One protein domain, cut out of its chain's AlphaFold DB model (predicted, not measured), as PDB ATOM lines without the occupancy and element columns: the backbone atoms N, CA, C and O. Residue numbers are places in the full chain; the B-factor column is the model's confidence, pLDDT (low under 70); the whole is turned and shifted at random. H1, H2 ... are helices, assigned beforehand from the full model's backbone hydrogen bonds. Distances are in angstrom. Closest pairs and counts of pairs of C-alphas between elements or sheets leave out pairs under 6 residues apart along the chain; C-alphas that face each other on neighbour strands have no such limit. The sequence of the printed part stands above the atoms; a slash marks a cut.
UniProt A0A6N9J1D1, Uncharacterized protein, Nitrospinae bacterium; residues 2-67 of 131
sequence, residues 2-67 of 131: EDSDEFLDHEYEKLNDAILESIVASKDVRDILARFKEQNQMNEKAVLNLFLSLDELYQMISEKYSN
ATOM      1  N   GLU A   2     110.561 158.550  95.111       56.66
ATOM      2  CA  GLU A   2     111.311 157.269  95.108       56.66
ATOM      3  C   GLU A   2     111.138 156.407  96.373       56.66
ATOM      4  O   GLU A   2     110.872 155.220  96.243       56.66
ATOM      5  N   ASP A   3     111.156 156.987  97.580       61.84
ATOM      6  CA  ASP A   3     111.007 156.200  98.827       61.84
ATOM      7  C   ASP A   3     109.657 155.460  98.949       61.84
ATOM      8  O   ASP A   3     109.524 154.506  99.715       61.84
ATOM      9  N   SER A   4     108.627 155.916  98.227       65.12
ATOM     10  CA  SER A   4     107.314 155.261  98.226       65.12
ATOM     11  C   SER A   4     107.277 154.051  97.299       65.12
ATOM     12  O   SER A   4     106.526 153.123  97.584       65.12
ATOM     13  N   ASP A   5     108.056 154.065  96.215       72.69
ATOM     14  CA  ASP A   5     108.134 152.946  95.272       72.69
ATOM     15  C   ASP A   5     108.988 151.817  95.863       72.69
ATOM     16  O   ASP A   5     108.546 150.674  95.863       72.69
ATOM     17  N   GLU A   6     110.124 152.127  96.509       80.69
ATOM     18  CA  GLU A   6     110.935 151.110  97.210       80.69
ATOM     19  C   GLU A   6     110.162 150.407  98.339       80.69
ATOM     20  O   GLU A   6     110.306 149.202  98.551       80.69
ATOM     21  N   PHE A   7     109.320 151.146  99.071       81.69
ATOM     22  CA  PHE A   7     108.480 150.556 100.113       81.69
ATOM     23  C   PHE A   7     107.431 149.598  99.532       81.69
ATOM     24  O   PHE A   7     107.213 148.516 100.082       81.69
ATOM     25  N   LEU A   8     106.784 149.986  98.431       82.44
ATOM     26  CA  LEU A   8     105.797 149.145  97.756       82.44
ATOM     27  C   LEU A   8     106.447 147.887  97.182       82.44
ATOM     28  O   LEU A   8     105.917 146.796  97.385       82.44
ATOM     29  N   ASP A   9     107.608 148.023  96.545       85.00
ATOM     30  CA  ASP A   9     108.377 146.896  96.012       85.00
ATOM     31  C   ASP A   9     108.721 145.885  97.112       85.00
ATOM     32  O   ASP A   9     108.533 144.678  96.936       85.00
ATOM     33  N   HIS A  10     109.130 146.368  98.286       88.19
ATOM     34  CA  HIS A  10     109.434 145.502  99.421       88.19
ATOM     35  C   HIS A  10     108.198 144.763  99.967       88.19
ATOM     36  O   HIS A  10     108.283 143.591 100.340       88.19
ATOM     37  N   GLU A  11     107.036 145.416 100.015       87.44
ATOM     38  CA  GLU A  11     105.791 144.764 100.437       87.44
ATOM     39  C   GLU A  11     105.291 143.746  99.398       87.44
ATOM     40  O   GLU A  11     104.802 142.676  99.774       87.44
ATOM     41  N   TYR A  12     105.471 144.020  98.101       86.31
ATOM     42  CA  TYR A  12     105.203 143.044  97.043       86.31
ATOM     43  C   TYR A  12     106.096 141.810  97.164       86.31
ATOM     44  O   TYR A  12     105.604 140.687  97.023       86.31
ATOM     45  N   GLU A  13     107.383 142.002  97.451       90.00
ATOM     46  CA  GLU A  13     108.335 140.907  97.640       90.00
ATOM     47  C   GLU A  13     107.931 140.028  98.831       90.00
ATOM     48  O   GLU A  13     107.791 138.814  98.678       90.00
ATOM     49  N   LYS A  14     107.586 140.634  99.977       91.81
ATOM     50  CA  LYS A  14     107.077 139.894 101.146       91.81
ATOM     51  C   LYS A  14     105.816 139.094 100.852       91.81
ATOM     52  O   LYS A  14     105.689 137.957 101.307       91.81
ATOM     53  N   LEU A  15     104.857 139.687 100.139       85.62
ATOM     54  CA  LEU A  15     103.618 138.999  99.782       85.62
ATOM     55  C   LEU A  15     103.910 137.799  98.876       85.62
ATOM     56  O   LEU A  15     103.364 136.716  99.090       85.62
ATOM     57  N   ASN A  16     104.775 137.986  97.884       88.50
ATOM     58  CA  ASN A  16     105.176 136.924  96.973       88.50
ATOM     59  C   ASN A  16     105.860 135.774  97.726       88.50
ATOM     60  O   ASN A  16     105.454 134.620  97.578       88.50
ATOM     61  N   ASP A  17     106.808 136.089  98.607       92.12
ATOM     62  CA  ASP A  17     107.507 135.100  99.430       92.12
ATOM     63  C   ASP A  17     106.540 134.299 100.308       92.12
ATOM     64  O   ASP A  17     106.598 133.069 100.330       92.12
ATOM     65  N   ALA A  18     105.589 134.966 100.968       92.12
ATOM     66  CA  ALA A  18     104.594 134.302 101.809       92.12
ATOM     67  C   ALA A  18     103.675 133.362 101.006       92.12
ATOM     68  O   ALA A  18     103.326 132.265 101.466       92.12
ATOM     69  N   ILE A  19     103.285 133.767  99.792       87.00
ATOM     70  CA  ILE A  19     102.490 132.934  98.881       87.00
ATOM     71  C   ILE A  19     103.313 131.725  98.427       87.00
ATOM     72  O   ILE A  19     102.824 130.594  98.490       87.00
ATOM     73  N   LEU A  20     104.562 131.936  98.006       88.88
ATOM     74  CA  LEU A  20     105.467 130.871  97.572       88.88
ATOM     75  C   LEU A  20     105.727 129.862  98.691       88.88
ATOM     76  O   LEU A  20     105.618 128.656  98.462       88.88
ATOM     77  N   GLU A  21     106.007 130.329  99.906       92.62
ATOM     78  CA  GLU A  21     106.224 129.468 101.067       92.62
ATOM     79  C   GLU A  21     104.977 128.628 101.371       92.62
ATOM     80  O   GLU A  21     105.066 127.407 101.534       92.62
ATOM     81  N   SER A  22     103.793 129.249 101.345       88.81
ATOM     82  CA  SER A  22     102.512 128.561 101.548       88.81
ATOM     83  C   SER A  22     102.248 127.490 100.480       88.81
ATOM     84  O   SER A  22     101.793 126.384 100.797       88.81
ATOM     85  N   ILE A  23     102.575 127.782  99.215       87.81
ATOM     86  CA  ILE A  23     102.486 126.829  98.098       87.81
ATOM     87  C   ILE A  23     103.447 125.655  98.309       87.81
ATOM     88  O   ILE A  23     103.061 124.501  98.127       87.81
ATOM     89  N   VAL A  24     104.697 125.929  98.694       88.94
ATOM     90  CA  VAL A  24     105.722 124.898  98.913       88.94
ATOM     91  C   VAL A  24     105.372 124.012 100.108       88.94
ATOM     92  O   VAL A  24     105.605 122.799 100.051       88.94
ATOM     93  N   ALA A  25     104.794 124.578 101.168       93.44
ATOM     94  CA  ALA A  25     104.384 123.845 102.361       93.44
ATOM     95  C   ALA A  25     103.172 122.931 102.106       93.44
ATOM     96  O   ALA A  25     103.121 121.807 102.614       93.44
ATOM     97  N   SER A  26     102.205 123.378 101.297       94.94
ATOM     98  CA  SER A  26     100.973 122.629 101.043       94.94
ATOM     99  C   SER A  26     101.161 121.515 100.011       94.94
ATOM    100  O   SER A  26     101.348 121.748  98.816       94.94
ATOM    101  N   LYS A  27     101.052 120.258 100.462       93.19
ATOM    102  CA  LYS A  27     101.133 119.089  99.574       93.19
ATOM    103  C   LYS A  27     100.053 119.110  98.488       93.19
ATOM    104  O   LYS A  27     100.372 118.846  97.333       93.19
ATOM    105  N   ASP A  28      98.829 119.481  98.844       92.19
ATOM    106  CA  ASP A  28      97.696 119.480  97.917       92.19
ATOM    107  C   ASP A  28      97.908 120.474  96.770       92.19
ATOM    108  O   ASP A  28      97.669 120.150  95.604       92.19
ATOM    109  N   VAL A  29      98.428 121.666  97.083       89.75
ATOM    110  CA  VAL A  29      98.720 122.699  96.080       89.75
ATOM    111  C   VAL A  29      99.857 122.256  95.157       89.75
ATOM    112  O   VAL A  29      99.753 122.432  93.941       89.75
ATOM    113  N   ARG A  30     100.902 121.604  95.688       89.75
ATOM    114  CA  ARG A  30     101.986 121.029  94.868       89.75
ATOM    115  C   ARG A  30     101.481 119.962  93.899       89.75
ATOM    116  O   ARG A  30     101.855 119.988  92.727       89.75
ATOM    117  N   ASP A  31     100.610 119.067  94.357       91.81
ATOM    118  CA  ASP A  31     100.049 118.007  93.514       91.81
ATOM    119  C   ASP A  31      99.144 118.592  92.412       91.81
ATOM    120  O   ASP A  31      99.134 118.095  91.284       91.81
ATOM    121  N   ILE A  32      98.395 119.667  92.699       89.50
ATOM    122  CA  ILE A  32      97.613 120.408  91.693       89.50
ATOM    123  C   ILE A  32      98.537 121.073  90.663       89.50
ATOM    124  O   ILE A  32      98.307 120.923  89.462       89.50
ATOM    125  N   LEU A  33      99.593 121.761  91.113       86.31
ATOM    126  CA  LEU A  33     100.564 122.431  90.240       86.31
ATOM    127  C   LEU A  33     101.290 121.450  89.315       86.31
ATOM    128  O   LEU A  33     101.466 121.743  88.132       86.31
ATOM    129  N   ALA A  34     101.662 120.269  89.820       88.75
ATOM    130  CA  ALA A  34     102.270 119.213  89.013       88.75
ATOM    131  C   ALA A  34     101.343 118.783  87.863       88.75
ATOM    132  O   ALA A  34     101.760 118.785  86.704       88.75
ATOM    133  N   ARG A  35     100.057 118.536  88.154       90.69
ATOM    134  CA  ARG A  35      99.054 118.211  87.124       90.69
ATOM    135  C   ARG A  35      98.842 119.354  86.133       90.69
ATOM    136  O   ARG A  35      98.721 119.114  84.936       90.69
ATOM    137  N   PHE A  36      98.817 120.597  86.613       86.81
ATOM    138  CA  PHE A  36      98.691 121.781  85.756       86.81
ATOM    139  C   PHE A  36      99.858 121.910  84.773       86.81
ATOM    140  O   PHE A  36      99.650 122.249  83.604       86.81
ATOM    141  N   LYS A  37     101.076 121.606  85.235       84.75
ATOM    142  CA  LYS A  37     102.278 121.587  84.402       84.75
ATOM    143  C   LYS A  37     102.225 120.469  83.361       84.75
ATOM    144  O   LYS A  37     102.482 120.731  82.191       84.75
ATOM    145  N   GLU A  38     101.850 119.254  83.757       90.06
ATOM    146  CA  GLU A  38     101.702 118.105  82.846       90.06
ATOM    147  C   GLU A  38     100.652 118.350  81.751       90.06
ATOM    148  O   GLU A  38     100.833 117.941  80.607       90.06
ATOM    149  N   GLN A  39      99.578 119.071  82.079       88.44
ATOM    150  CA  GLN A  39      98.509 119.438  81.143       88.44
ATOM    151  C   GLN A  39      98.820 120.701  80.320       88.44
ATOM    152  O   GLN A  39      97.966 121.172  79.562       88.44
ATOM    153  N   ASN A  40     100.019 121.275  80.480       83.25
ATOM    154  CA  ASN A  40     100.469 122.500  79.819       83.25
ATOM    155  C   ASN A  40      99.480 123.679  79.981       83.25
ATOM    156  O   ASN A  40      99.323 124.510  79.087       83.25
ATOM    157  N   GLN A  41      98.790 123.733  81.128       80.50
ATOM    158  CA  GLN A  41      97.801 124.767  81.476       80.50
ATOM    159  C   GLN A  41      98.432 125.976  82.180       80.50
ATOM    160  O   GLN A  41      97.740 126.928  82.530       80.50
ATOM    161  N   MET A  42      99.747 125.950  82.393       77.56
ATOM    162  CA  MET A  42     100.504 127.035  83.009       77.56
ATOM    163  C   MET A  42     100.763 128.131  81.963       77.56
ATOM    164  O   MET A  42     101.845 128.232  81.392       77.56
ATOM    165  N   ASN A  43      99.714 128.890  81.646       78.94
ATOM    166  CA  ASN A  43      99.721 129.983  80.674       78.94
ATOM    167  C   ASN A  43      99.444 131.336  81.356       78.94
ATOM    168  O   ASN A  43      99.053 131.393  82.521       78.94
ATOM    169  N   GLU A  44      99.619 132.433  80.621       77.94
ATOM    170  CA  GLU A  44      99.392 133.802  81.120       77.94
ATOM    171  C   GLU A  44      97.980 133.994  81.704       77.94
ATOM    172  O   GLU A  44      97.790 134.706  82.689       77.94
ATOM    173  N   LYS A  45      96.986 133.285  81.157       81.31
ATOM    174  CA  LYS A  45      95.607 133.309  81.656       81.31
ATOM    175  C   LYS A  45      95.480 132.674  83.044       81.31
ATOM    176  O   LYS A  45      94.702 133.162  83.858       81.31
ATOM    177  N   ALA A  46      96.234 131.615  83.333       80.25
ATOM    178  CA  ALA A  46      96.256 130.995  84.656       80.25
ATOM    179  C   ALA A  46      96.837 131.945  85.715       80.25
ATOM    180  O   ALA A  46      96.305 132.013  86.822       80.25
ATOM    181  N   VAL A  47      97.867 132.719  85.358       80.19
ATOM    182  CA  VAL A  47      98.462 133.738  86.241       80.19
ATOM    183  C   VAL A  47      97.459 134.857  86.536       80.19
ATOM    184  O   VAL A  47      97.250 135.197  87.698       80.19
ATOM    185  N   LEU A  48      96.783 135.378  85.506       84.88
ATOM    186  CA  LEU A  48      95.746 136.398  85.686       84.88
ATOM    187  C   LEU A  48      94.594 135.895  86.567       84.88
ATOM    188  O   LEU A  48      94.155 136.601  87.470       84.88
ATOM    189  N   ASN A  49      94.126 134.667  86.331       84.62
ATOM    190  CA  ASN A  49      93.063 134.069  87.134       84.62
ATOM    191  C   ASN A  49      93.465 133.940  88.606       84.62
ATOM    192  O   ASN A  49      92.651 134.239  89.472       84.62
ATOM    193  N   LEU A  50      94.709 133.539  88.893       84.06
ATOM    194  CA  LEU A  50      95.208 133.461  90.265       84.06
ATOM    195  C   LEU A  50      95.154 134.829  90.955       84.06
ATOM    196  O   LEU A  50      94.694 134.918  92.088       84.06
ATOM    197  N   PHE A  51      95.572 135.892  90.265       83.00
ATOM    198  CA  PHE A  51      95.533 137.245  90.819       83.00
ATOM    199  C   PHE A  51      94.098 137.719  91.099       83.00
ATOM    200  O   PHE A  51      93.824 138.237  92.177       83.00
ATOM    201  N   LEU A  52      93.164 137.469  90.173       85.62
ATOM    202  CA  LEU A  52      91.740 137.765  90.377       85.62
ATOM    203  C   LEU A  52      91.160 136.995  91.572       85.62
ATOM    204  O   LEU A  52      90.429 137.567  92.373       85.62
ATOM    205  N   SER A  53      91.521 135.717  91.728       85.94
ATOM    206  CA  SER A  53      91.097 134.908  92.876       85.94
ATOM    207  C   SER A  53      91.670 135.409  94.205       85.94
ATOM    208  O   SER A  53      91.002 135.286  95.228       85.94
ATOM    209  N   LEU A  54      92.885 135.971  94.220       84.81
ATOM    210  CA  LEU A  54      93.467 136.576  95.425       84.81
ATOM    211  C   LEU A  54      92.737 137.863  95.827       84.81
ATOM    212  O   LEU A  54      92.480 138.060  97.015       84.81
ATOM    213  N   ASP A  55      92.370 138.703  94.858       81.31
ATOM    214  CA  ASP A  55      91.587 139.915  95.116       81.31
ATOM    215  C   ASP A  55      90.180 139.581  95.643       81.31
ATOM    216  O   ASP A  55      89.751 140.117  96.664       81.31
ATOM    217  N   GLU A  56      89.496 138.611  95.027       84.62
ATOM    218  CA  GLU A  56      88.201 138.111  95.511       84.62
ATOM    219  C   GLU A  56      88.311 137.540  96.935       84.62
ATOM    220  O   GLU A  56      87.500 137.857  97.809       84.62
ATOM    221  N   LEU A  57      89.352 136.746  97.208       81.75
ATOM    222  CA  LEU A  57      89.604 136.198  98.539       81.75
ATOM    223  C   LEU A  57      89.821 137.311  99.574       81.75
ATOM    224  O   LEU A  57      89.295 137.225 100.687       81.75
ATOM    225  N   TYR A  58      90.562 138.360  99.217       83.50
ATOM    226  CA  TYR A  58      90.757 139.515 100.086       83.50
ATOM    227  C   TYR A  58      89.435 140.231 100.378       83.50
ATOM    228  O   TYR A  58      89.155 140.523 101.542       83.50
ATOM    229  N   GLN A  59      88.590 140.453  99.367       83.38
ATOM    230  CA  GLN A  59      87.264 141.051  99.550       83.38
ATOM    231  C   GLN A  59      86.402 140.213 100.503       83.38
ATOM    232  O   GLN A  59      85.826 140.756 101.442       83.38
ATOM    233  N   MET A  60      86.396 138.884 100.350       79.44
ATOM    234  CA  MET A  60      85.668 137.980 101.248       79.44
ATOM    235  C   MET A  60      86.178 138.028 102.694       79.44
ATOM    236  O   MET A  60      85.386 137.962 103.639       79.44
ATOM    237  N   ILE A  61      87.497 138.100 102.888       80.00
ATOM    238  CA  ILE A  61      88.097 138.225 104.221       80.00
ATOM    239  C   ILE A  61      87.722 139.591 104.810       80.00
ATOM    240  O   ILE A  61      87.211 139.654 105.925       80.00
ATOM    241  N   SER A  62      87.895 140.667 104.044       74.06
ATOM    242  CA  SER A  62      87.599 142.046 104.443       74.06
ATOM    243  C   SER A  62      86.124 142.259 104.810       74.06
ATOM    244  O   SER A  62      85.828 142.800 105.874       74.06
ATOM    245  N   GLU A  63      85.181 141.743 104.015       66.56
ATOM    246  CA  GLU A  63      83.742 141.800 104.313       66.56
ATOM    247  C   GLU A  63      83.372 141.028 105.587       66.56
ATOM    248  O   GLU A  63      82.500 141.452 106.350       66.56
ATOM    249  N   LYS A  64      84.045 139.907 105.877       57.19
ATOM    250  CA  LYS A  64      83.866 139.201 107.156       57.19
ATOM    251  C   LYS A  64      84.381 140.005 108.353       57.19
ATOM    252  O   LYS A  64      83.839 139.841 109.443       57.19
ATOM    253  N   TYR A  65      85.371 140.878 108.163       51.91
ATOM    254  CA  TYR A  65      85.853 141.804 109.195       51.91
ATOM    255  C   TYR A  65      85.010 143.090 109.299       51.91
ATOM    256  O   TYR A  65      84.936 143.662 110.387       51.91
ATOM    257  N   SER A  66      84.331 143.532 108.230       51.25
ATOM    258  CA  SER A  66      83.474 144.733 108.260       51.25
ATOM    259  C   SER A  66      82.053 144.473 108.771       51.25
ATOM    260  O   SER A  66      81.399 145.388 109.270       51.25
ATOM    261  N   ASN A  67      81.552 143.239 108.687       46.94
ATOM    262  CA  ASN A  67      80.158 142.937 109.001       46.94
ATOM    263  C   ASN A  67      79.948 142.493 110.460       46.94
ATOM    264  O   ASN A  67      79.602 141.352 110.749       46.94
TER     265      ASN A  67
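AT A GLANCE: This is residues 2 to 67 of the 131 residues of an uncharacterized protein of Nitrospinae bacterium (UniProt A0A6N9J1D1). Three helices make a loose, open frame with an empty middle: long H1 leads to a corner with short H2, and long H3 sets off from the far end of H2, apart from both. The printed part has 66 residues, 59 of them in the three named helices H1, H2 and H3, in that order along the chain, with no named strand; the class is all helix, the residues in named elements being helix alone. The whole is loose, with a radius of gyration of the C-alphas of 15.0 A and spans of 41 by 36 by 24 A.

HOW THE PARTS SIT: H1, residues 2 to 25, and H2, residues 27 to 38, only just touch, with 3 pairs of C-alphas within 8 A, and only at the corner by their link. The closest C-alphas, of Ile 23 and Val 29, are 5.9 A apart. Their lines are about perpendicular, at 84 degrees. H3, residues 44 to 66, is apart from H1 and H2. In H1, H2 and H3 every O i to N i+4 pair is within hydrogen-bond range.

IN THESE COORDINATES: H1 begins at C-alpha 2 (111.311, 157.269, 95.108) and is 34.9 A long. H2 is 16.8 A long. H3 is 33.3 A long and ends at C-alpha 66 (83.474, 144.733, 108.260).

THE WHOLE: The C-alphas farthest apart, of Asp 3 and Gln 39, are 42.7 A apart. The printed part has no cut, and both links are tight. Confidence is low, with pLDDT under 70, at residues 2 to 4 and 63 to 67.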